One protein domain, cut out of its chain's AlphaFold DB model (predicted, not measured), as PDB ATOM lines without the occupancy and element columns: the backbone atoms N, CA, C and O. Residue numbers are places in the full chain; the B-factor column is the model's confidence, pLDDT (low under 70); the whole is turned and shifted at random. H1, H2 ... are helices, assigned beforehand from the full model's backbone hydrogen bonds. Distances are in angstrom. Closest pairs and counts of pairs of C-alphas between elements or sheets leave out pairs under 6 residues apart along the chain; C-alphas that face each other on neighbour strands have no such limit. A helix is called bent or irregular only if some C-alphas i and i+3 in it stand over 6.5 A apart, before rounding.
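Overview. This is residues 13 to 188 of the 598 residues of an uncharacterized protein of Faecalibacillus intestinalis (UniProt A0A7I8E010). Three helical groups follow one another along the longest axis: H1 to H4 at one end, H5 to H7 between, and H8 to H10 at the other end, where three helices fold back and forth beside each other. H5 is nearest the middle; H7 crosses it, and H6 folds back along part of it. The printed part has 176 residues with ten named helices, H1 to H10 in chain order, and no named strand: its class is all helix, its helix packing mostly crossed. It is compact, with a radius of gyration of the C-alphas of 17.5 A and spans of 51 by 39 by 35 A.

Along the chain. The longest helix, H10, residues 167 to 188, measures 29.8 A and ends at C-alpha 188 (-178.650, 157.007, -6.502). It has a kink of 29 degrees near residue 182, and is neither bent nor irregular, but only just: C-alphas 180 and 183 are 6.0 A apart. Before it come H9, residues 151 to 162, and H8, residues 138 to 146, only just irregular, with C-alphas 143 and 146 6.9 A apart. H7, residues 111 to 127, measures 24.4 A; H6 is residues 92 to 105; H5, residues 72 to 88, measures 24.7 A and begins at C-alpha 72 (-173.204, 165.897, -31.064). H4 is residues 54 to 66, H3 46 to 49, H2 31 to 39, and H1 13 to 21, beginning at C-alpha 13 (-172.133, 153.206, -48.796).

Arrangement. H9 and H10 form a helical hairpin at 39 degrees, with Tyr 161 and Phe 173 closest, C-alphas 5.4 A apart. H8 and H9 form another (Gly 145 and Leu 153, 5.9 A). H8 touches H10 at a shallow tilt of 12 degrees, the same way (Ala 142 and Phe 173, 7.5 A). The hub, H5, only just touches H8, with 3 pairs of C-alphas within 8 A (Ala 78 and Trp 144, 6.5 A). H5 touches H7 about perpendicular, at 87 degrees (Met 80 and Ala 121, 5.5 A), and forms a hairpin with H6 (Glu 86 and Val 95, 6.3 A). H4 only just touches H5, with 3 pairs (Ile 65 and Gly 74, 6.9 A). H3 touches H4 (Ile 49 and Phe 57, 5.2 A). H1 touches H2 at a steep tilt of 67 degrees (Leu 15 and Ala 33, 5.6 A); both are apart from H10. In H1, H2, H4, H5, H6, H7 and H9 every O i to N i+4 pair is within hydrogen-bond range; H10 has 17 of 18, H8 2 of 5 beside 4 of 6 O i to N i+3 pairs, and H3 is too short for an i+4 pair.

Size, cuts and confidence. The two C-alphas farthest apart, those of Arg 21 and Lys 186, are 53.0 A apart. The printed part has no cut and no long link. Residues 104 to 109, of which 104 and 105 belong to H6, stand free. Mean pLDDT of the printed part is 74.4; 62 residues are under 70, among them 66 to 75, 142 to 163 and 167 to 188.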
ATOM      1  N   SER A  13    -172.447 154.026 -47.623       92.44
ATOM      2  CA  SER A  13    -172.133 153.206 -48.796       92.44
ATOM      3  C   SER A  13    -171.779 154.056 -50.024       92.44
ATOM      4  O   SER A  13    -170.839 153.749 -50.758       92.44
ATOM      5  N   GLU A  14    -172.487 155.169 -50.232       93.00
ATOM      6  CA  GLU A  14    -172.194 156.137 -51.295       93.00
ATOM      7  C   GLU A  14    -170.871 156.858 -51.032       93.00
ATOM      8  O   GLU A  14    -170.055 157.009 -51.947       93.00
ATOM      9  N   LEU A  15    -170.619 157.229 -49.772       92.50
ATOM     10  CA  LEU A  15    -169.361 157.848 -49.365       92.50
ATOM     11  C   LEU A  15    -168.161 156.935 -49.649       92.50
ATOM     12  O   LEU A  15    -167.167 157.397 -50.211       92.50
ATOM     13  N   TYR A  16    -168.248 155.649 -49.300       92.88
ATOM     14  CA  TYR A  16    -167.181 154.682 -49.568       92.88
ATOM     15  C   TYR A  16    -166.883 154.561 -51.070       92.88
ATOM     16  O   TYR A  16    -165.735 154.729 -51.492       92.88
ATOM     17  N   LYS A  17    -167.922 154.388 -51.899       93.75
ATOM     18  CA  LYS A  17    -167.787 154.322 -53.366       93.75
ATOM     19  C   LYS A  17    -167.170 155.593 -53.947       93.75
ATOM     20  O   LYS A  17    -166.356 155.536 -54.875       93.75
ATOM     21  N   GLU A  18    -167.538 156.762 -53.424       94.19
ATOM     22  CA  GLU A  18    -166.954 158.022 -53.874       94.19
ATOM     23  C   GLU A  18    -165.479 158.149 -53.462       94.19
ATOM     24  O   GLU A  18    -164.654 158.541 -54.295       94.19
ATOM     25  N   LEU A  19    -165.124 157.757 -52.234       92.44
ATOM     26  CA  LEU A  19    -163.738 157.699 -51.764       92.44
ATOM     27  C   LEU A  19    -162.885 156.788 -52.657       92.44
ATOM     28  O   LEU A  19    -161.823 157.221 -53.111       92.44
ATOM     29  N   GLU A  20    -163.357 155.587 -52.997       92.75
ATOM     30  CA  GLU A  20    -162.654 154.681 -53.915       92.75
ATOM     31  C   GLU A  20    -162.468 155.294 -55.307       92.75
ATOM     32  O   GLU A  20    -161.343 155.382 -55.811       92.75
ATOM     33  N   ARG A  21    -163.547 155.811 -55.910       94.06
ATOM     34  CA  ARG A  21    -163.511 156.440 -57.241       94.06
ATOM     35  C   ARG A  21    -162.537 157.617 -57.300       94.06
ATOM     36  O   ARG A  21    -161.898 157.858 -58.327       94.06
ATOM     37  N   LYS A  22    -162.415 158.374 -56.207       93.81
ATOM     38  CA  LYS A  22    -161.485 159.506 -56.084       93.81
ATOM     39  C   LYS A  22    -160.092 159.096 -55.603       93.81
ATOM     40  O   LYS A  22    -159.265 159.981 -55.370       93.81
ATOM     41  N   LYS A  23    -159.803 157.792 -55.498       91.00
ATOM     42  CA  LYS A  23    -158.533 157.241 -54.998       91.00
ATOM     43  C   LYS A  23    -158.167 157.811 -53.626       91.00
ATOM     44  O   LYS A  23    -157.026 158.215 -53.395       91.00
ATOM     45  N   TRP A  24    -159.166 157.914 -52.754       90.62
ATOM     46  CA  TRP A  24    -159.065 158.447 -51.398       90.62
ATOM     47  C   TRP A  24    -158.581 159.903 -51.319       90.62
ATOM     48  O   TRP A  24    -158.097 160.356 -50.286       90.62
ATOM     49  N   ASN A  25    -158.705 160.680 -52.398       90.50
ATOM     50  CA  ASN A  25    -158.362 162.098 -52.381       90.50
ATOM     51  C   ASN A  25    -159.533 162.939 -51.850       90.50
ATOM     52  O   ASN A  25    -160.456 163.271 -52.595       90.50
ATOM     53  N   ILE A  26    -159.447 163.325 -50.575       89.94
ATOM     54  CA  ILE A  26    -160.477 164.081 -49.842       89.94
ATOM     55  C   ILE A  26    -160.807 165.421 -50.526       89.94
ATOM     56  O   ILE A  26    -161.963 165.831 -50.574       89.94
ATOM     57  N   ASN A  27    -159.820 166.079 -51.146       90.50
ATOM     58  CA  ASN A  27    -160.020 167.367 -51.825       90.50
ATOM     59  C   ASN A  27    -160.855 167.253 -53.111       90.50
ATOM     60  O   ASN A  27    -161.235 168.271 -53.682       90.50
ATOM     61  N   LYS A  28    -161.109 166.031 -53.595       92.69
ATOM     62  CA  LYS A  28    -161.905 165.761 -54.801       92.69
ATOM     63  C   LYS A  28    -163.317 165.253 -54.493       92.69
ATOM     64  O   LYS A  28    -164.015 164.871 -55.437       92.69
ATOM     65  N   LEU A  29    -163.705 165.198 -53.218       91.44
ATOM     66  CA  LEU A  29    -165.047 164.802 -52.799       91.44
ATOM     67  C   LEU A  29    -166.072 165.876 -53.166       91.44
ATOM     68  O   LEU A  29    -165.784 167.074 -53.114       91.44
ATOM     69  N   SER A  30    -167.279 165.440 -53.522       93.12
ATOM     70  CA  SER A  30    -168.440 166.320 -53.618       93.12
ATOM     71  C   SER A  30    -168.735 166.988 -52.270       93.12
ATOM     72  O   SER A  30    -168.402 166.449 -51.214       93.12
ATOM     73  N   THR A  31    -169.407 168.144 -52.280       89.25
ATOM     74  CA  THR A  31    -169.810 168.840 -51.043       89.25
ATOM     75  C   THR A  31    -170.590 167.915 -50.110       89.25
ATOM     76  O   THR A  31    -170.317 167.875 -48.919       89.25
ATOM     77  N   ARG A  32    -171.496 167.104 -50.669       86.75
ATOM     78  CA  ARG A  32    -172.344 166.176 -49.917       86.75
ATOM     79  C   ARG A  32    -171.562 164.997 -49.323       86.75
ATOM     80  O   ARG A  32    -171.828 164.616 -48.189       86.75
ATOM     81  N   ALA A  33    -170.584 164.453 -50.053       87.56
ATOM     82  CA  ALA A  33    -169.676 163.430 -49.528       87.56
ATOM     83  C   ALA A  33    -168.746 163.992 -48.450       87.56
ATOM     84  O   ALA A  33    -168.479 163.327 -47.454       87.56
ATOM     85  N   LYS A  34    -168.281 165.231 -48.628       87.06
ATOM     86  CA  LYS A  34    -167.455 165.922 -47.641       87.06
ATOM     87  C   LYS A  34    -168.219 166.174 -46.340       87.06
ATOM     88  O   LYS A  34    -167.666 165.920 -45.284       87.06
ATOM     89  N   THR A  35    -169.496 166.556 -46.424       83.75
ATOM     90  CA  THR A  35    -170.377 166.652 -45.253       83.75
ATOM     91  C   THR A  35    -170.441 165.328 -44.494       83.75
ATOM     92  O   THR A  35    -170.086 165.310 -43.328       83.75
ATOM     93  N   THR A  36    -170.751 164.198 -45.146       85.25
ATOM     94  CA  THR A  36    -170.763 162.894 -44.448       85.25
ATOM     95  C   THR A  36    -169.387 162.506 -43.896       85.25
ATOM     96  O   THR A  36    -169.294 161.932 -42.817       85.25
ATOM     97  N   TYR A  37    -168.308 162.798 -44.629       86.56
ATOM     98  CA  TYR A  37    -166.934 162.533 -44.194       86.56
ATOM     99  C   TYR A  37    -166.580 163.293 -42.908       86.56
ATOM    100  O   TYR A  37    -165.968 162.713 -42.008       86.56
ATOM    101  N   ASP A  38    -166.968 164.567 -42.836       82.69
ATOM    102  CA  ASP A  38    -166.751 165.440 -41.686       82.69
ATOM    103  C   ASP A  38    -167.679 165.045 -40.522       82.69
ATOM    104  O   ASP A  38    -167.195 164.884 -39.403       82.69
ATOM    105  N   ASP A  39    -168.962 164.775 -40.795       77.12
ATOM    106  CA  ASP A  39    -169.959 164.332 -39.807       77.12
ATOM    107  C   ASP A  39    -169.565 163.002 -39.152       77.12
ATOM    108  O   ASP A  39    -169.810 162.797 -37.976       77.12
ATOM    109  N   CYS A  40    -168.935 162.085 -39.890       78.06
ATOM    110  CA  CYS A  40    -168.436 160.815 -39.346       78.06
ATOM    111  C   CYS A  40    -167.021 160.926 -38.761       78.06
ATOM    112  O   CYS A  40    -166.427 159.905 -38.413       78.06
ATOM    113  N   GLU A  41    -166.447 162.131 -38.757       80.69
ATOM    114  CA  GLU A  41    -165.079 162.436 -38.344       80.69
ATOM    115  C   GLU A  41    -164.006 161.510 -38.947       80.69
ATOM    116  O   GLU A  41    -162.970 161.236 -38.332       80.69
ATOM    117  N   LEU A  42    -164.197 161.060 -40.197       85.38
ATOM    118  CA  LEU A  42    -163.345 160.038 -40.825       85.38
ATOM    119  C   LEU A  42    -161.872 160.442 -40.927       85.38
ATOM    120  O   LEU A  42    -161.003 159.577 -41.047       85.38
ATOM    121  N   SER A  43    -161.567 161.736 -40.836       83.31
ATOM    122  CA  SER A  43    -160.198 162.244 -40.717       83.31
ATOM    123  C   SER A  43    -159.417 161.604 -39.561       83.31
ATOM    124  O   SER A  43    -158.220 161.353 -39.702       83.31
ATOM    125  N   LYS A  44    -160.088 161.252 -38.454       77.94
ATOM    126  CA  LYS A  44    -159.481 160.636 -37.261       77.94
ATOM    127  C   LYS A  44    -159.014 159.206 -37.492       77.94
ATOM    128  O   LYS A  44    -158.067 158.760 -36.846       77.94
ATOM    129  N   ILE A  45    -159.663 158.496 -38.409       79.94
ATOM    130  CA  ILE A  45    -159.348 157.103 -38.735       79.94
ATOM    131  C   ILE A  45    -158.815 156.928 -40.149       79.94
ATOM    132  O   ILE A  45    -158.579 155.794 -40.552       79.94
ATOM    133  N   TYR A  46    -158.596 158.020 -40.886       85.31
ATOM    134  CA  TYR A  46    -158.279 158.006 -42.312       85.31
ATOM    135  C   TYR A  46    -157.141 157.041 -42.661       85.31
ATOM    136  O   TYR A  46    -157.300 156.215 -43.552       85.31
ATOM    137  N   GLU A  47    -156.037 157.054 -41.912       84.12
ATOM    138  CA  GLU A  47    -154.903 156.145 -42.150       84.12
ATOM    139  C   GLU A  47    -155.241 154.660 -41.917       84.12
ATOM    140  O   GLU A  47    -154.648 153.782 -42.541       84.12
ATOM    141  N   ASN A  48    -156.222 154.364 -41.062       76.31
ATOM    142  CA  ASN A  48    -156.670 152.996 -40.785       76.31
ATOM    143  C   ASN A  48    -157.637 152.471 -41.851       76.31
ATOM    144  O   ASN A  48    -157.753 151.258 -42.016       76.31
ATOM    145  N   ILE A  49    -158.323 153.370 -42.563       81.81
ATOM    146  CA  ILE A  49    -159.342 153.022 -43.560       81.81
ATOM    147  C   ILE A  49    -158.862 153.190 -45.006       81.81
ATOM    148  O   ILE A  49    -159.363 152.508 -45.896       81.81
ATOM    149  N   LYS A  50    -157.876 154.058 -45.256       85.75
ATOM    150  CA  LYS A  50    -157.410 154.400 -46.601       85.75
ATOM    151  C   LYS A  50    -156.850 153.187 -47.334       85.75
ATOM    152  O   LYS A  50    -155.980 152.486 -46.819       85.75
ATOM    153  N   ASN A  51    -157.280 153.008 -48.585       75.56
ATOM    154  CA  ASN A  51    -156.844 151.921 -49.469       75.56
ATOM    155  C   ASN A  51    -157.028 150.521 -48.851       75.56
ATOM    156  O   ASN A  51    -156.321 149.582 -49.219       75.56
ATOM    157  N   LYS A  52    -157.935 150.386 -47.881       79.75
ATOM    158  CA  LYS A  52    -158.387 149.095 -47.374       79.75
ATOM    159  C   LYS A  52    -159.607 148.647 -48.168       79.75
ATOM    160  O   LYS A  52    -160.276 149.470 -48.785       79.75
ATOM    161  N   ASN A  53    -159.867 147.344 -48.151       87.69
ATOM    162  CA  ASN A  53    -161.105 146.805 -48.701       87.69
ATOM    163  C   ASN A  53    -162.320 147.253 -47.863       87.69
ATOM    164  O   ASN A  53    -162.181 147.686 -46.714       87.69
ATOM    165  N   GLU A  54    -163.504 147.118 -48.451       90.38
ATOM    166  CA  GLU A  54    -164.776 147.583 -47.888       90.38
ATOM    167  C   GLU A  54    -165.070 146.967 -46.514       90.38
ATOM    168  O   GLU A  54    -165.480 147.657 -45.584       90.38
ATOM    169  N   GLU A  55    -164.740 145.690 -46.324       88.56
ATOM    170  CA  GLU A  55    -164.921 145.008 -45.043       88.56
ATOM    171  C   GLU A  55    -164.076 145.637 -43.920       88.56
ATOM    172  O   GLU A  55    -164.578 145.921 -42.829       88.56
ATOM    173  N   ASN A  56    -162.800 145.936 -44.188       83.19
ATOM    174  CA  ASN A  56    -161.949 146.635 -43.227       83.19
ATOM    175  C   ASN A  56    -162.426 148.070 -42.988       83.19
ATOM    176  O   ASN A  56    -162.307 148.563 -41.863       83.19
ATOM    177  N   PHE A  57    -162.955 148.747 -44.010       88.25
ATOM    178  CA  PHE A  57    -163.572 150.061 -43.843       88.25
ATOM    179  C   PHE A  57    -164.736 149.983 -42.853       88.25
ATOM    180  O   PHE A  57    -164.732 150.713 -41.863       88.25
ATOM    181  N   ILE A  58    -165.665 149.046 -43.063       89.44
ATOM    182  CA  ILE A  58    -166.830 148.831 -42.200       89.44
ATOM    183  C   ILE A  58    -166.391 148.516 -40.765       89.44
ATOM    184  O   ILE A  58    -166.847 149.167 -39.829       89.44
ATOM    185  N   GLN A  59    -165.461 147.577 -40.558       83.94
ATOM    186  CA  GLN A  59    -165.010 147.206 -39.210       83.94
ATOM    187  C   GLN A  59    -164.339 148.368 -38.459       83.94
ATOM    188  O   GLN A  59    -164.610 148.585 -37.273       83.94
ATOM    189  N   ASN A  60    -163.468 149.129 -39.130       78.56
ATOM    190  CA  ASN A  60    -162.800 150.280 -38.519       78.56
ATOM    191  C   ASN A  60    -163.778 151.430 -38.263       78.56
ATOM    192  O   ASN A  60    -163.703 152.063 -37.210       78.56
ATOM    193  N   LEU A  61    -164.722 151.657 -39.177       85.38
ATOM    194  CA  LEU A  61    -165.763 152.662 -39.020       85.38
ATOM    195  C   LEU A  61    -166.699 152.320 -37.857       85.38
ATOM    196  O   LEU A  61    -166.934 153.163 -37.000       85.38
ATOM    197  N   ARG A  62    -167.143 151.065 -37.739       83.94
ATOM    198  CA  ARG A  62    -167.949 150.590 -36.603       83.94
ATOM    199  C   ARG A  62    -167.270 150.855 -35.262       83.94
ATOM    200  O   ARG A  62    -167.905 151.367 -34.340       83.94
ATOM    201  N   ARG A  63    -165.980 150.521 -35.147       77.06
ATOM    202  CA  ARG A  63    -165.189 150.792 -33.934       77.06
ATOM    203  C   ARG A  63    -165.049 152.289 -33.684       77.06
ATOM    204  O   ARG A  63    -165.144 152.715 -32.542       77.06
ATOM    205  N   HIS A  64    -164.840 153.074 -34.735       79.88
ATOM    206  CA  HIS A  64    -164.703 154.519 -34.626       79.88
ATOM    207  C   HIS A  64    -165.983 155.198 -34.166       79.88
ATOM    208  O   HIS A  64    -165.916 156.000 -33.243       79.88
ATOM    209  N   ILE A  65    -167.130 154.838 -34.741       77.75
ATOM    210  CA  ILE A  65    -168.427 155.405 -34.371       77.75
ATOM    211  C   ILE A  65    -168.671 155.173 -32.876       77.75
ATOM    212  O   ILE A  65    -169.010 156.119 -32.175       77.75
ATOM    213  N   LEU A  66    -168.352 153.981 -32.350       67.19
ATOM    214  CA  LEU A  66    -168.393 153.741 -30.904       67.19
ATOM    215  C   LEU A  66    -167.499 154.712 -30.124       67.19
ATOM    216  O   LEU A  66    -167.881 155.129 -29.054       67.19
ATOM    217  N   THR A  67    -166.342 155.147 -30.622       67.00
ATOM    218  CA  THR A  67    -165.476 156.097 -29.890       67.00
ATOM    219  C   THR A  67    -165.985 157.544 -29.825       67.00
ATOM    220  O   THR A  67    -165.372 158.347 -29.122       67.00
ATOM    221  N   LEU A  68    -167.084 157.889 -30.505       64.56
ATOM    222  CA  LEU A  68    -167.615 159.259 -30.607       64.56
ATOM    223  C   LEU A  68    -168.487 159.689 -29.404       64.56
ATOM    224  O   LEU A  68    -169.336 160.571 -29.524       64.56
ATOM    225  N   TYR A  69    -168.305 159.068 -28.234       52.94
ATOM    226  CA  TYR A  69    -169.067 159.373 -27.016       52.94
ATOM    227  C   TYR A  69    -168.925 160.855 -26.590       52.94
ATOM    228  O   TYR A  69    -167.824 161.403 -26.646       52.94
ATOM    229  N   ASP A  70    -170.012 161.468 -26.090       53.03
ATOM    230  CA  ASP A  70    -170.060 162.855 -25.556       53.03
ATOM    231  C   ASP A  70    -169.920 163.986 -26.609       53.03
ATOM    232  O   ASP A  70    -169.674 165.137 -26.250       53.03
ATOM    233  N   ASP A  71    -170.081 163.671 -27.902       54.78
ATOM    234  CA  ASP A  71    -170.153 164.635 -29.015       54.78
ATOM    235  C   ASP A  71    -171.550 164.652 -29.677       54.78
ATOM    236  O   ASP A  71    -172.269 163.645 -29.639       54.78
ATOM    237  N   GLU A  72    -171.931 165.763 -30.323       57.31
ATOM    238  CA  GLU A  72    -173.204 165.897 -31.064       57.31
ATOM    239  C   GLU A  72    -173.346 164.806 -32.144       57.31
ATOM    240  O   GLU A  72    -174.430 164.265 -32.371       57.31
ATOM    241  N   VAL A  73    -172.220 164.396 -32.735       60.81
ATOM    242  CA  VAL A  73    -172.128 163.306 -33.714       60.81
ATOM    243  C   VAL A  73    -172.464 161.941 -33.103       60.81
ATOM    244  O   VAL A  73    -173.257 161.180 -33.661       60.81
ATOM    245  N   GLY A  74    -171.890 161.604 -31.944       63.19
ATOM    246  CA  GLY A  74    -172.189 160.337 -31.268       63.19
ATOM    247  C   GLY A  74    -173.656 160.252 -30.851       63.19
ATOM    248  O   GLY A  74    -174.271 159.191 -30.927       63.19
ATOM    249  N   SER A  75    -174.232 161.397 -30.490       62.56
ATOM    250  CA  SER A  75    -175.651 161.537 -30.185       62.56
ATOM    251  C   SER A  75    -176.558 161.197 -31.383       62.56
ATOM    252  O   SER A  75    -177.562 160.489 -31.240       62.56
ATOM    253  N   TYR A  76    -176.179 161.653 -32.576       70.88
ATOM    254  CA  TYR A  76    -176.871 161.357 -33.830       70.88
ATOM    255  C   TYR A  76    -176.848 159.857 -34.167       70.88
ATOM    256  O   TYR A  76    -177.904 159.256 -34.379       70.88
ATOM    257  N   PHE A  77    -175.673 159.218 -34.127       74.06
ATOM    258  CA  PHE A  77    -175.547 157.784 -34.416       74.06
ATOM    259  C   PHE A  77    -176.293 156.904 -33.410       74.06
ATOM    260  O   PHE A  77    -177.000 155.985 -33.820       74.06
ATOM    261  N   ALA A  78    -176.204 157.212 -32.113       70.62
ATOM    262  CA  ALA A  78    -176.954 156.503 -31.081       70.62
ATOM    263  C   ALA A  78    -178.465 156.518 -31.371       70.62
ATOM    264  O   ALA A  78    -179.120 155.477 -31.350       70.62
ATOM    265  N   SER A  79    -178.995 157.688 -31.734       70.31
ATOM    266  CA  SER A  79    -180.409 157.867 -32.075       70.31
ATOM    267  C   SER A  79    -180.814 157.075 -33.323       70.31
ATOM    268  O   SER A  79    -181.873 156.450 -33.344       70.31
ATOM    269  N   MET A  80    -179.968 157.047 -34.356       74.50
ATOM    270  CA  MET A  80    -180.206 156.241 -35.559       74.50
ATOM    271  C   MET A  80    -180.268 154.744 -35.251       74.50
ATOM    272  O   MET A  80    -181.153 154.056 -35.760       74.50
ATOM    273  N   TYR A  81    -179.350 154.242 -34.422       76.38
ATOM    274  CA  TYR A  81    -179.296 152.825 -34.060       76.38
ATOM    275  C   TYR A  81    -180.510 152.395 -33.234       76.38
ATOM    276  O   TYR A  81    -181.058 151.326 -33.490       76.38
ATOM    277  N   LEU A  82    -180.984 153.251 -32.321       72.38
ATOM    278  CA  LEU A  82    -182.241 153.047 -31.592       72.38
ATOM    279  C   LEU A  82    -183.440 152.944 -32.537       72.38
ATOM    280  O   LEU A  82    -184.201 151.984 -32.468       72.38
ATOM    281  N   PHE A  83    -183.586 153.903 -33.456       73.31
ATOM    282  CA  PHE A  83    -184.666 153.888 -34.444       73.31
ATOM    283  C   PHE A  83    -184.646 152.614 -35.290       73.31
ATOM    284  O   PHE A  83    -185.685 151.997 -35.505       73.31
ATOM    285  N   CYS A  84    -183.466 152.213 -35.762       75.38
ATOM    286  CA  CYS A  84    -183.308 151.018 -36.585       75.38
ATOM    287  C   CYS A  84    -183.623 149.738 -35.808       75.38
ATOM    288  O   CYS A  84    -184.231 148.830 -36.368       75.38
ATOM    289  N   TYR A  85    -183.276 149.683 -34.520       77.62
ATOM    290  CA  TYR A  85    -183.649 148.576 -33.648       77.62
ATOM    291  C   TYR A  85    -185.170 148.459 -33.471       77.62
ATOM    292  O   TYR A  85    -185.725 147.373 -33.621       77.62
ATOM    293  N   GLU A  86    -185.865 149.561 -33.181       73.75
ATOM    294  CA  GLU A  86    -187.324 149.536 -32.994       73.75
ATOM    295  C   GLU A  86    -188.067 149.189 -34.292       73.75
ATOM    296  O   GLU A  86    -189.078 148.490 -34.258       73.75
ATOM    297  N   ILE A  87    -187.545 149.633 -35.443       73.62
ATOM    298  CA  ILE A  87    -188.068 149.264 -36.765       73.62
ATOM    299  C   ILE A  87    -187.857 147.774 -37.040       73.62
ATOM    300  O   ILE A  87    -188.784 147.120 -37.500       73.62
ATOM    301  N   TYR A  88    -186.670 147.233 -36.749       77.06
ATOM    302  CA  TYR A  88    -186.376 145.809 -36.935       77.06
ATOM    303  C   TYR A  88    -187.315 144.902 -36.121       77.06
ATOM    304  O   TYR A  88    -187.674 143.824 -36.575       77.06
ATOM    305  N   ASN A  89    -187.735 145.340 -34.930       72.69
ATOM    306  CA  ASN A  89    -188.647 144.581 -34.069       72.69
ATOM    307  C   ASN A  89    -190.137 144.899 -34.308       72.69
ATOM    308  O   ASN A  89    -190.964 144.586 -33.453       72.69
ATOM    309  N   ASP A  90    -190.485 145.558 -35.420       73.56
ATOM    310  CA  ASP A  90    -191.856 145.966 -35.768       73.56
ATOM    311  C   ASP A  90    -192.589 146.760 -34.664       73.56
ATOM    312  O   ASP A  90    -193.823 146.783 -34.575       73.56
ATOM    313  N   ASN A  91    -191.847 147.493 -33.823       73.88
ATOM    314  CA  ASN A  91    -192.406 148.267 -32.716       73.88
ATOM    315  C   ASN A  91    -192.937 149.627 -33.193       73.88
ATOM    316  O   ASN A  91    -192.415 150.704 -32.882       73.88
ATOM    317  N   SER A  92    -194.016 149.577 -33.974       71.88
ATOM    318  CA  SER A  92    -194.651 150.748 -34.591       71.88
ATOM    319  C   SER A  92    -195.009 151.853 -33.585       71.88
ATOM    320  O   SER A  92    -194.900 153.036 -33.909       71.88
ATOM    321  N   CYS A  93    -195.367 151.491 -32.349       68.75
ATOM    322  CA  CYS A  93    -195.670 152.436 -31.275       68.75
ATOM    323  C   CYS A  93    -194.422 153.207 -30.813       68.75
ATOM    324  O   CYS A  93    -194.451 154.438 -30.741       68.75
ATOM    325  N   ALA A  94    -193.303 152.518 -30.560       65.44
ATOM    326  CA  ALA A  94    -192.048 153.167 -30.174       65.44
ATOM    327  C   ALA A  94    -191.529 154.097 -31.275       65.44
ATOM    328  O   ALA A  94    -191.185 155.249 -31.000       65.44
ATOM    329  N   VAL A  95    -191.585 153.647 -32.531       70.12
ATOM    330  CA  VAL A  95    -191.209 154.465 -33.691       70.12
ATOM    331  C   VAL A  95    -192.069 155.732 -33.773       70.12
ATOM    332  O   VAL A  95    -191.536 156.820 -33.997       70.12
ATOM    333  N   GLN A  96    -193.385 155.641 -33.551       73.12
ATOM    334  CA  GLN A  96    -194.264 156.820 -33.550       73.12
ATOM    335  C   GLN A  96    -193.996 157.774 -32.381       73.12
ATOM    336  O   GLN A  96    -194.015 158.995 -32.564       73.12
ATOM    337  N   ASN A  97    -193.690 157.246 -31.197       69.25
ATOM    338  CA  ASN A  97    -193.329 158.063 -30.040       69.25
ATOM    339  C   ASN A  97    -192.030 158.839 -30.287       69.25
ATOM    340  O   ASN A  97    -191.983 160.046 -30.049       69.25
ATOM    341  N   MET A  98    -191.010 158.187 -30.851       70.81
ATOM    342  CA  MET A  98    -189.757 158.854 -31.208       70.81
ATOM    343  C   MET A  98    -189.968 159.907 -32.310       70.81
ATOM    344  O   MET A  98    -189.461 161.024 -32.198       70.81
ATOM    345  N   LYS A  99    -190.783 159.620 -33.342       74.81
ATOM    346  CA  LYS A  99    -191.174 160.617 -34.366       74.81
ATOM    347  C   LYS A  99    -191.871 161.835 -33.755       74.81
ATOM    348  O   LYS A  99    -191.631 162.963 -34.182       74.81
ATOM    349  N   THR A 100    -192.733 161.613 -32.767       73.62
ATOM    350  CA  THR A 100    -193.452 162.678 -32.053       73.62
ATOM    351  C   THR A 100    -192.493 163.531 -31.228       73.62
ATOM    352  O   THR A 100    -192.577 164.756 -31.259       73.62
ATOM    353  N   GLN A 101    -191.526 162.904 -30.557       68.31
ATOM    354  CA  GLN A 101    -190.499 163.609 -29.797       68.31
ATOM    355  C   GLN A 101    -189.627 164.505 -30.692       68.31
ATOM    356  O   GLN A 101    -189.427 165.669 -30.363       68.31
ATOM    357  N   ILE A 102    -189.212 164.024 -31.872       68.75
ATOM    358  CA  ILE A 102    -188.454 164.827 -32.852       68.75
ATOM    359  C   ILE A 102    -189.208 166.101 -33.248       68.75
ATOM    360  O   ILE A 102    -188.600 167.164 -33.362       68.75
ATOM    361  N   LYS A 103    -190.525 166.003 -33.462       71.44
ATOM    362  CA  LYS A 103    -191.361 167.167 -33.790       71.44
ATOM    363  C   LYS A 103    -191.477 168.152 -32.638       71.44
ATOM    364  O   LYS A 103    -191.509 169.351 -32.883       71.44
ATOM    365  N   ASN A 104    -191.556 167.658 -31.406       71.94
ATOM    366  CA  ASN A 104    -191.603 168.521 -30.228       71.94
ATOM    367  C   ASN A 104    -190.285 169.283 -30.052       71.94
ATOM    368  O   ASN A 104    -190.307 170.468 -29.729       71.94
ATOM    369  N   ASP A 105    -189.158 168.620 -30.317       62.38
ATOM    370  CA  ASP A 105    -187.827 169.222 -30.225       62.38
ATOM    371  C   ASP A 105    -187.535 170.173 -31.401       62.38
ATOM    372  O   ASP A 105    -186.829 171.165 -31.233       62.38
ATOM    373  N   ASN A 106    -188.108 169.909 -32.584       69.56
ATOM    374  CA  ASN A 106    -187.956 170.728 -33.790       69.56
ATOM    375  C   ASN A 106    -189.317 171.002 -34.457       69.56
ATOM    376  O   ASN A 106    -189.652 170.358 -35.453       69.56
ATOM    377  N   PRO A 107    -190.100 171.986 -33.980       73.81
ATOM    378  CA  PRO A 107    -191.463 172.224 -34.471       73.81
ATOM    379  C   PRO A 107    -191.582 172.523 -35.976       73.81
ATOM    380  O   PRO A 107    -192.660 172.382 -36.551       73.81
ATOM    381  N   SER A 108    -190.490 172.934 -36.629       74.50
ATOM    382  CA  SER A 108    -190.421 173.249 -38.063       74.50
ATOM    383  C   SER A 108    -190.136 172.042 -38.974       74.50
ATOM    384  O   SER A 108    -190.188 172.179 -40.198       74.50
ATOM    385  N   ILE A 109    -189.831 170.861 -38.422       76.38
ATOM    386  CA  ILE A 109    -189.452 169.672 -39.199       76.38
ATOM    387  C   ILE A 109    -190.682 168.970 -39.805       76.38
ATOM    388  O   ILE A 109    -191.696 168.741 -39.145       76.38
ATOM    389  N   THR A 110    -190.611 168.590 -41.086       79.94
ATOM    390  CA  THR A 110    -191.733 167.922 -41.772       79.94
ATOM    391  C   THR A 110    -191.693 166.400 -41.607       79.94
ATOM    392  O   THR A 110    -190.626 165.796 -41.502       79.94
ATOM    393  N   ASN A 111    -192.861 165.746 -41.676       77.69
ATOM    394  CA  ASN A 111    -192.966 164.276 -41.711       77.69
ATOM    395  C   ASN A 111    -192.129 163.647 -42.834       77.69
ATOM    396  O   ASN A 111    -191.518 162.598 -42.641       77.69
ATOM    397  N   TYR A 112    -192.107 164.296 -44.002       79.19
ATOM    398  CA  TYR A 112    -191.308 163.866 -45.146       79.19
ATOM    399  C   TYR A 112    -189.818 163.809 -44.789       79.19
ATOM    400  O   TYR A 112    -189.149 162.815 -45.062       79.19
ATOM    401  N   TYR A 113    -189.314 164.848 -44.120       76.12
ATOM    402  CA  TYR A 113    -187.917 164.912 -43.716       76.12
ATOM    403  C   TYR A 113    -187.574 163.850 -42.664       76.12
ATOM    404  O   TYR A 113    -186.590 163.137 -42.831       76.12
ATOM    405  N   ILE A 114    -188.432 163.664 -41.654       73.75
ATOM    406  CA  ILE A 114    -188.279 162.603 -40.643       73.75
ATOM    407  C   ILE A 114    -188.177 161.219 -41.306       73.75
ATOM    408  O   ILE A 114    -187.287 160.440 -40.971       73.75
ATOM    409  N   ASN A 115    -189.053 160.910 -42.268       79.06
ATOM    410  CA  ASN A 115    -189.016 159.622 -42.969       79.06
ATOM    411  C   ASN A 115    -187.719 159.445 -43.775       79.06
ATOM    412  O   ASN A 115    -187.114 158.381 -43.723       79.06
ATOM    413  N   LYS A 116    -187.234 160.502 -44.436       79.94
ATOM    414  CA  LYS A 116    -185.965 160.471 -45.178       79.94
ATOM    415  C   LYS A 116    -184.748 160.225 -44.275       79.94
ATOM    416  O   LYS A 116    -183.808 159.532 -44.671       79.94
ATOM    417  N   VAL A 117    -184.754 160.782 -43.060       75.06
ATOM    418  CA  VAL A 117    -183.718 160.511 -42.049       75.06
ATOM    419  C   VAL A 117    -183.746 159.043 -41.636       75.06
ATOM    420  O   VAL A 117    -182.698 158.406 -41.587       75.06
ATOM    421  N   ILE A 118    -184.938 158.490 -41.403       75.44
ATOM    422  CA  ILE A 118    -185.117 157.081 -41.037       75.44
ATOM    423  C   ILE A 118    -184.626 156.148 -42.150       75.44
ATOM    424  O   ILE A 118    -183.911 155.192 -41.870       75.44
ATOM    425  N   GLU A 119    -184.947 156.442 -43.409       81.88
ATOM    426  CA  GLU A 119    -184.461 155.668 -44.561       81.88
ATOM    427  C   GLU A 119    -182.932 155.716 -44.677       81.88
ATOM    428  O   GLU A 119    -182.281 154.687 -44.866       81.88
ATOM    429  N   SER A 120    -182.340 156.900 -44.490       82.81
ATOM    430  CA  SER A 120    -180.882 157.070 -44.483       82.81
ATOM    431  C   SER A 120    -180.235 156.310 -43.322       82.81
ATOM    432  O   SER A 120    -179.162 155.725 -43.474       82.81
ATOM    433  N   ALA A 121    -180.895 156.288 -42.162       77.81
ATOM    434  CA  ALA A 121    -180.448 155.543 -40.999       77.81
ATOM    435  C   ALA A 121    -180.489 154.038 -41.223       77.81
ATOM    436  O   ALA A 121    -179.480 153.378 -40.973       77.81
ATOM    437  N   LYS A 122    -181.592 153.522 -41.770       83.31
ATOM    438  CA  LYS A 122    -181.725 152.114 -42.140       83.31
ATOM    439  C   LYS A 122    -180.608 151.701 -43.100       83.31
ATOM    440  O   LYS A 122    -179.860 150.780 -42.788       83.31
ATOM    441  N   SER A 123    -180.407 152.465 -44.175       87.25
ATOM    442  CA  SER A 123    -179.354 152.198 -45.163       87.25
ATOM    443  C   SER A 123    -177.945 152.197 -44.553       87.25
ATOM    444  O   SER A 123    -177.125 151.335 -44.863       87.25
ATOM    445  N   ASN A 124    -177.656 153.132 -43.643       88.44
ATOM    446  CA  ASN A 124    -176.370 153.174 -42.948       88.44
ATOM    447  C   ASN A 124    -176.183 151.989 -41.992       88.44
ATOM    448  O   ASN A 124    -175.085 151.441 -41.916       88.44
ATOM    449  N   CYS A 125    -177.227 151.583 -41.270       86.50
ATOM    450  CA  CYS A 125    -177.155 150.454 -40.345       86.50
ATOM    451  C   CYS A 125    -177.012 149.118 -41.078       86.50
ATOM    452  O   CYS A 125    -176.246 148.266 -40.627       86.50
ATOM    453  N   GLU A 126    -177.682 148.960 -42.220       89.69
ATOM    454  CA  GLU A 126    -177.498 147.823 -43.129       89.69
ATOM    455  C   GLU A 126    -176.068 147.772 -43.661       89.69
ATOM    456  O   GLU A 126    -175.395 146.752 -43.538       89.69
ATOM    457  N   TYR A 127    -175.551 148.899 -44.161       91.38
ATOM    458  CA  TYR A 127    -174.179 148.981 -44.661       91.38
ATOM    459  C   TYR A 127    -173.130 148.671 -43.585       91.38
ATOM    460  O   TYR A 127    -172.092 148.070 -43.857       91.38
ATOM    461  N   LEU A 128    -173.398 149.064 -42.340       89.38
ATOM    462  CA  LEU A 128    -172.535 148.751 -41.211       89.38
ATOM    463  C   LEU A 128    -172.729 147.327 -40.682       89.38
ATOM    464  O   LEU A 128    -172.071 146.998 -39.704       89.38
ATOM    465  N   ASN A 129    -173.575 146.472 -41.265       89.06
ATOM    466  CA  ASN A 129    -173.912 145.140 -40.737       89.06
ATOM    467  C   ASN A 129    -174.443 145.182 -39.290       89.06
ATOM    468  O   ASN A 129    -174.088 144.350 -38.454       89.06
ATOM    469  N   ILE A 130    -175.216 146.213 -38.951       85.50
ATOM    470  CA  ILE A 130    -175.869 146.350 -37.641       85.50
ATOM    471  C   ILE A 130    -177.253 145.711 -37.685       85.50
ATOM    472  O   ILE A 130    -177.642 145.059 -36.726       85.50
ATOM    473  N   ILE A 131    -177.976 145.862 -38.794       82.81
ATOM    474  CA  ILE A 131    -179.245 145.173 -39.051       82.81
ATOM    475  C   ILE A 131    -179.271 144.629 -40.485       82.81
ATOM    476  O   ILE A 131    -178.580 145.155 -41.353       82.81
ATOM    477  N   ASN A 132    -180.068 143.598 -40.740       81.56
ATOM    478  CA  ASN A 132    -180.563 143.204 -42.062       81.56
ATOM    479  C   ASN A 132    -181.981 142.616 -41.909       81.56
ATOM    480  O   ASN A 132    -182.511 142.616 -40.801       81.56
ATOM    481  N   ASP A 133    -182.587 142.096 -42.979       75.75
ATOM    482  CA  ASP A 133    -183.962 141.556 -42.956       75.75
ATOM    483  C   ASP A 133    -184.202 140.420 -41.933       75.75
ATOM    484  O   ASP A 133    -185.345 140.097 -41.626       75.75
ATOM    485  N   SER A 134    -183.145 139.798 -41.401       76.38
ATOM    486  CA  SER A 134    -183.218 138.624 -40.515       76.38
ATOM    487  C   SER A 134    -182.261 138.659 -39.313       76.38
ATOM    488  O   SER A 134    -182.225 137.714 -38.525       76.38
ATOM    489  N   TYR A 135    -181.460 139.717 -39.172       80.50
ATOM    490  CA  TYR A 135    -180.399 139.811 -38.175       80.50
ATOM    491  C   TYR A 135    -180.298 141.221 -37.603       80.50
ATOM    492  O   TYR A 135    -180.388 142.214 -38.321       80.50
ATOM    493  N   CYS A 136    -180.017 141.296 -36.306       82.12
ATOM    494  CA  CYS A 136    -179.707 142.524 -35.595       82.12
ATOM    495  C   CYS A 136    -178.499 142.275 -34.685       82.12
ATOM    496  O   CYS A 136    -178.540 141.399 -33.824       82.12
ATOM    497  N   ASP A 137    -177.442 143.073 -34.831       78.81
ATOM    498  CA  ASP A 137    -176.240 143.044 -33.997       78.81
ATOM    499  C   ASP A 137    -176.515 143.712 -32.645       78.81
ATOM    500  O   ASP A 137    -176.191 144.878 -32.378       78.81
ATOM    501  N   ARG A 138    -177.170 142.938 -31.782       73.31
ATOM    502  CA  ARG A 138    -177.587 143.345 -30.439       73.31
ATOM    503  C   ARG A 138    -176.400 143.780 -29.579       73.31
ATOM    504  O   ARG A 138    -176.524 144.714 -28.785       73.31
ATOM    505  N   GLN A 139    -175.235 143.155 -29.760       68.62
ATOM    506  CA  GLN A 139    -174.020 143.484 -29.020       68.62
ATOM    507  C   GLN A 139    -173.471 144.863 -29.409       68.62
ATOM    508  O   GLN A 139    -173.081 145.646 -28.539       68.62
ATOM    509  N   TYR A 140    -173.453 145.195 -30.702       71.81
ATOM    510  CA  TYR A 140    -173.018 146.507 -31.175       71.81
ATOM    511  C   TYR A 140    -173.922 147.632 -30.667       71.81
ATOM    512  O   TYR A 140    -173.418 148.640 -30.172       71.81
ATOM    513  N   ILE A 141    -175.241 147.433 -30.716       71.06
ATOM    514  CA  ILE A 141    -176.228 148.397 -30.212       71.06
ATOM    515  C   ILE A 141    -176.065 148.595 -28.698       71.06
ATOM    516  O   ILE A 141    -176.011 149.726 -28.224       71.06
ATOM    517  N   ALA A 142    -175.872 147.518 -27.936       63.47
ATOM    518  CA  ALA A 142    -175.659 147.600 -26.492       63.47
ATOM    519  C   ALA A 142    -174.358 148.310 -26.077       63.47
ATOM    520  O   ALA A 142    -174.272 148.844 -24.970       63.47
ATOM    521  N   ASN A 143    -173.341 148.367 -26.944       64.38
ATOM    522  CA  ASN A 143    -172.135 149.148 -26.656       64.38
ATOM    523  C   ASN A 143    -172.401 150.662 -26.586       64.38
ATOM    524  O   ASN A 143    -171.600 151.370 -25.981       64.38
ATOM    525  N   TRP A 144    -173.532 151.149 -27.109       59.94
ATOM    526  CA  TRP A 144    -173.988 152.536 -26.947       59.94
ATOM    527  C   TRP A 144    -174.659 152.823 -25.598       59.94
ATOM    528  O   TRP A 144    -174.927 153.981 -25.285       59.94
ATOM    529  N   GLY A 145    -174.862 151.795 -24.771       54.06
ATOM    530  CA  GLY A 145    -175.440 151.883 -23.427       54.06
ATOM    531  C   GLY A 145    -174.760 152.860 -22.462       54.06
ATOM    532  O   GLY A 145    -175.414 153.362 -21.558       54.06
ATOM    533  N   TYR A 146    -173.491 153.206 -22.710       49.69
ATOM    534  CA  TYR A 146    -172.722 154.182 -21.927       49.69
ATOM    535  C   TYR A 146    -173.214 155.639 -22.050       49.69
ATOM    536  O   TYR A 146    -172.680 156.517 -21.367       49.69
ATOM    537  N   TYR A 147    -174.181 155.939 -22.928       53.19
ATOM    538  CA  TYR A 147    -174.817 157.259 -23.023       53.19
ATOM    539  C   TYR A 147    -175.780 157.463 -21.830       53.19
ATOM    540  O   TYR A 147    -177.001 157.408 -21.959       53.19
ATOM    541  N   ASP A 148    -175.197 157.715 -20.652       48.09
ATOM    542  CA  ASP A 148    -175.816 157.816 -19.309       48.09
ATOM    543  C   ASP A 148    -177.001 158.806 -19.178       48.09
ATOM    544  O   ASP A 148    -177.633 158.903 -18.122       48.09
ATOM    545  N   SER A 149    -177.303 159.587 -20.216       48.56
ATOM    546  CA  SER A 149    -178.399 160.558 -20.237       48.56
ATOM    547  C   SER A 149    -179.660 160.070 -20.959       48.56
ATOM    548  O   SER A 149    -180.673 160.772 -20.898       48.56
ATOM    549  N   ASP A 150    -179.645 158.892 -21.599       54.19
ATOM    550  CA  ASP A 150    -180.778 158.425 -22.403       54.19
ATOM    551  C   ASP A 150    -181.540 157.244 -21.772       54.19
ATOM    552  O   ASP A 150    -181.111 156.084 -21.746       54.19
ATOM    553  N   ARG A 151    -182.742 157.558 -21.276       56.00
ATOM    554  CA  ARG A 151    -183.694 156.589 -20.717       56.00
ATOM    555  C   ARG A 151    -184.066 155.498 -21.729       56.00
ATOM    556  O   ARG A 151    -184.282 154.368 -21.310       56.00
ATOM    557  N   GLN A 152    -184.139 155.806 -23.025       57.22
ATOM    558  CA  GLN A 152    -184.545 154.860 -24.068       57.22
ATOM    559  C   GLN A 152    -183.448 153.822 -24.337       57.22
ATOM    560  O   GLN A 152    -183.762 152.639 -24.412       57.22
ATOM    561  N   LEU A 153    -182.166 154.216 -24.356       60.09
ATOM    562  CA  LEU A 153    -181.036 153.270 -24.454       60.09
ATOM    563  C   LEU A 153    -180.977 152.306 -23.264       60.09
ATOM    564  O   LEU A 153    -180.695 151.120 -23.428       60.09
ATOM    565  N   THR A 154    -181.287 152.800 -22.064       60.16
ATOM    566  CA  THR A 154    -181.316 151.966 -20.854       60.16
ATOM    567  C   THR A 154    -182.481 150.971 -20.871       60.16
ATOM    568  O   THR A 154    -182.303 149.814 -20.492       60.16
ATOM    569  N   GLU A 155    -183.676 151.386 -21.306       61.81
ATOM    570  CA  GLU A 155    -184.811 150.463 -21.465       61.81
ATOM    571  C   GLU A 155    -184.555 149.443 -22.583       61.81
ATOM    572  O   GLU A 155    -184.833 148.259 -22.399       61.81
ATOM    573  N   LEU A 156    -183.921 149.858 -23.681       64.50
ATOM    574  CA  LEU A 156    -183.490 148.958 -24.745       64.50
ATOM    575  C   LEU A 156    -182.537 147.871 -24.231       64.50
ATOM    576  O   LEU A 156    -182.739 146.693 -24.511       64.50
ATOM    577  N   LEU A 157    -181.524 148.230 -23.436       64.19
ATOM    578  CA  LEU A 157    -180.614 147.248 -22.837       64.19
ATOM    579  C   LEU A 157    -181.349 146.204 -21.984       64.19
ATOM    580  O   LEU A 157    -180.968 145.034 -21.991       64.19
ATOM    581  N   LYS A 158    -182.414 146.598 -21.271       64.56
ATOM    582  CA  LYS A 158    -183.252 145.659 -20.507       64.56
ATOM    583  C   LYS A 158    -184.030 144.725 -21.427       64.56
ATOM    584  O   LYS A 158    -184.077 143.531 -21.154       64.56
ATOM    585  N   VAL A 159    -184.609 145.246 -22.509       66.00
ATOM    586  CA  VAL A 159    -185.309 144.425 -23.512       66.00
ATOM    587  C   VAL A 159    -184.339 143.442 -24.165       66.00
ATOM    588  O   VAL A 159    -184.639 142.254 -24.244       66.00
ATOM    589  N   LEU A 160    -183.147 143.895 -24.556       69.00
ATOM    590  CA  LEU A 160    -182.094 143.051 -25.124       69.00
ATOM    591  C   LEU A 160    -181.661 141.937 -24.170       69.00
ATOM    592  O   LEU A 160    -181.500 140.802 -24.604       69.00
ATOM    593  N   TYR A 161    -181.535 142.229 -22.874       67.44
ATOM    594  CA  TYR A 161    -181.263 141.213 -21.860       67.44
ATOM    595  C   TYR A 161    -182.407 140.198 -21.718       67.44
ATOM    596  O   TYR A 161    -182.157 138.997 -21.726       67.44
ATOM    597  N   LEU A 162    -183.657 140.664 -21.627       64.75
ATOM    598  CA  LEU A 162    -184.833 139.799 -21.453       64.75
ATOM    599  C   LEU A 162    -185.150 138.947 -22.691       64.75
ATOM    600  O   LEU A 162    -185.829 137.931 -22.573       64.75
ATOM    601  N   THR A 163    -184.682 139.366 -23.869       68.44
ATOM    602  CA  THR A 163    -184.918 138.691 -25.157       68.44
ATOM    603  C   THR A 163    -183.689 137.953 -25.694       68.44
ATOM    604  O   THR A 163    -183.739 137.415 -26.805       68.44
ATOM    605  N   ALA A 164    -182.577 137.932 -24.950       71.38
ATOM    606  CA  ALA A 164    -181.381 137.179 -25.311       71.38
ATOM    607  C   ALA A 164    -181.605 135.675 -25.098       71.38
ATOM    608  O   ALA A 164    -182.107 135.254 -24.057       71.38
ATOM    609  N   ILE A 165    -181.226 134.875 -26.096       74.12
ATOM    610  CA  ILE A 165    -181.388 133.411 -26.082       74.12
ATOM    611  C   ILE A 165    -180.037 132.739 -25.812       74.12
ATOM    612  O   ILE A 165    -179.962 131.760 -25.071       74.12
ATOM    613  N   GLU A 166    -178.955 133.292 -26.368       75.25
ATOM    614  CA  GLU A 166    -177.611 132.738 -26.241       75.25
ATOM    615  C   GLU A 166    -176.996 133.035 -24.858       75.25
ATOM    616  O   GLU A 166    -176.951 134.197 -24.436       75.25
ATOM    617  N   PRO A 167    -176.434 132.037 -24.147       69.62
ATOM    618  CA  PRO A 167    -175.827 132.243 -22.827       69.62
ATOM    619  C   PRO A 167    -174.701 133.289 -22.801       69.62
ATOM    620  O   PRO A 167    -174.499 133.970 -21.795       69.62
ATOM    621  N   SER A 168    -173.953 133.434 -23.897       61.97
ATOM    622  CA  SER A 168    -172.904 134.451 -24.045       61.97
ATOM    623  C   SER A 168    -173.483 135.868 -24.126       61.97
ATOM    624  O   SER A 168    -172.930 136.786 -23.516       61.97
ATOM    625  N   GLU A 169    -174.613 136.039 -24.813       58.78
ATOM    626  CA  GLU A 169    -175.350 137.300 -24.905       58.78
ATOM    627  C   GLU A 169    -176.008 137.661 -23.572       58.78
ATOM    628  O   GLU A 169    -175.859 138.793 -23.110       58.78
ATOM    629  N   ILE A 170    -176.658 136.694 -22.911       67.75
ATOM    630  CA  ILE A 170    -177.257 136.876 -21.581       67.75
ATOM    631  C   ILE A 170    -176.190 137.370 -20.599       67.75
ATOM    632  O   ILE A 170    -176.379 138.405 -19.965       67.75
ATOM    633  N   ASN A 171    -175.037 136.695 -20.530       68.19
ATOM    634  CA  ASN A 171    -173.934 137.093 -19.652       68.19
ATOM    635  C   ASN A 171    -173.365 138.475 -20.004       68.19
ATOM    636  O   ASN A 171    -173.032 139.250 -19.107       68.19
ATOM    637  N   TYR A 172    -173.255 138.807 -21.292       65.00
ATOM    638  CA  TYR A 172    -172.756 140.102 -21.747       65.00
ATOM    639  C   TYR A 172    -173.718 141.253 -21.399       65.00
ATOM    640  O   TYR A 172    -173.290 142.249 -20.809       65.00
ATOM    641  N   PHE A 173    -175.015 141.123 -21.707       63.06
ATOM    642  CA  PHE A 173    -176.014 142.153 -21.394       63.06
ATOM    643  C   PHE A 173    -176.261 142.255 -19.892       63.06
ATOM    644  O   PHE A 173    -176.382 143.366 -19.376       63.06
ATOM    645  N   GLN A 174    -176.238 141.127 -19.176       66.31
ATOM    646  CA  GLN A 174    -176.269 141.116 -17.719       66.31
ATOM    647  C   GLN A 174    -175.060 141.841 -17.146       66.31
ATOM    648  O   GLN A 174    -175.253 142.718 -16.325       66.31
ATOM    649  N   TYR A 175    -173.833 141.566 -17.607       62.97
ATOM    650  CA  TYR A 175    -172.618 142.267 -17.167       62.97
ATOM    651  C   TYR A 175    -172.688 143.780 -17.421       62.97
ATOM    652  O   TYR A 175    -172.232 144.566 -16.589       62.97
ATOM    653  N   LYS A 176    -173.248 144.200 -18.559       59.56
ATOM    654  CA  LYS A 176    -173.433 145.614 -18.914       59.56
ATOM    655  C   LYS A 176    -174.457 146.304 -18.023       59.56
ATOM    656  O   LYS A 176    -174.121 147.291 -17.368       59.56
ATOM    657  N   LEU A 177    -175.664 145.738 -17.937       60.44
ATOM    658  CA  LEU A 177    -176.717 146.212 -17.041       60.44
ATOM    659  C   LEU A 177    -176.229 146.225 -15.596       60.44
ATOM    660  O   LEU A 177    -176.454 147.203 -14.894       60.44
ATOM    661  N   ASP A 178    -175.527 145.182 -15.175       57.47
ATOM    662  CA  ASP A 178    -174.989 145.046 -13.839       57.47
ATOM    663  C   ASP A 178    -173.917 146.090 -13.553       57.47
ATOM    664  O   ASP A 178    -174.030 146.769 -12.552       57.47
ATOM    665  N   ASN A 179    -172.878 146.274 -14.365       53.06
ATOM    666  CA  ASN A 179    -171.783 147.171 -13.973       53.06
ATOM    667  C   ASN A 179    -172.119 148.662 -14.108       53.06
ATOM    668  O   ASN A 179    -171.741 149.443 -13.233       53.06
ATOM    669  N   GLU A 180    -172.850 149.062 -15.152       52.25
ATOM    670  CA  GLU A 180    -173.236 150.464 -15.363       52.25
ATOM    671  C   GLU A 180    -174.378 150.867 -14.421       52.25
ATOM    672  O   GLU A 180    -174.271 151.878 -13.718       52.25
ATOM    673  N   ASN A 181    -175.414 150.026 -14.272       52.47
ATOM    674  CA  ASN A 181    -176.447 150.319 -13.283       52.47
ATOM    675  C   ASN A 181    -175.944 150.105 -11.861       52.47
ATOM    676  O   ASN A 181    -176.344 150.892 -11.025       52.47
ATOM    677  N   LYS A 182    -175.070 149.143 -11.517       55.22
ATOM    678  CA  LYS A 182    -174.669 148.954 -10.103       55.22
ATOM    679  C   LYS A 182    -174.007 150.199  -9.533       55.22
ATOM    680  O   LYS A 182    -174.436 150.619  -8.467       55.22
ATOM    681  N   LEU A 183    -173.024 150.825 -10.188       57.62
ATOM    682  CA  LEU A 183    -172.373 152.009  -9.605       57.62
ATOM    683  C   LEU A 183    -173.323 153.215  -9.554       57.62
ATOM    684  O   LEU A 183    -173.455 153.845  -8.506       57.62
ATOM    685  N   TYR A 184    -174.040 153.505 -10.640       58.12
ATOM    686  CA  TYR A 184    -174.981 154.625 -10.683       58.12
ATOM    687  C   TYR A 184    -176.188 154.422  -9.757       58.12
ATOM    688  O   TYR A 184    -176.619 155.344  -9.068       58.12
ATOM    689  N   TYR A 185    -176.715 153.204  -9.675       58.59
ATOM    690  CA  TYR A 185    -177.773 152.817  -8.746       58.59
ATOM    691  C   TYR A 185    -177.281 152.836  -7.302       58.59
ATOM    692  O   TYR A 185    -178.009 153.323  -6.443       58.59
ATOM    693  N   LYS A 186    -176.046 152.393  -7.020       62.84
ATOM    694  CA  LYS A 186    -175.409 152.563  -5.705       62.84
ATOM    695  C   LYS A 186    -175.288 154.048  -5.353       62.84
ATOM    696  O   LYS A 186    -175.634 154.436  -4.242       62.84
ATOM    697  N   MET A 187    -174.879 154.900  -6.297       67.62
ATOM    698  CA  MET A 187    -174.839 156.357  -6.119       67.62
ATOM    699  C   MET A 187    -176.234 156.941  -5.868       67.62
ATOM    700  O   MET A 187    -176.401 157.680  -4.905       67.62
ATOM    701  N   LYS A 188    -177.249 156.570  -6.660       63.91
ATOM    702  CA  LYS A 188    -178.650 157.007  -6.502       63.91
ATOM    703  C   LYS A 188    -179.297 156.533  -5.208       63.91
ATOM    704  O   LYS A 188    -180.094 157.262  -4.629       63.91
TER     705      LYS A 188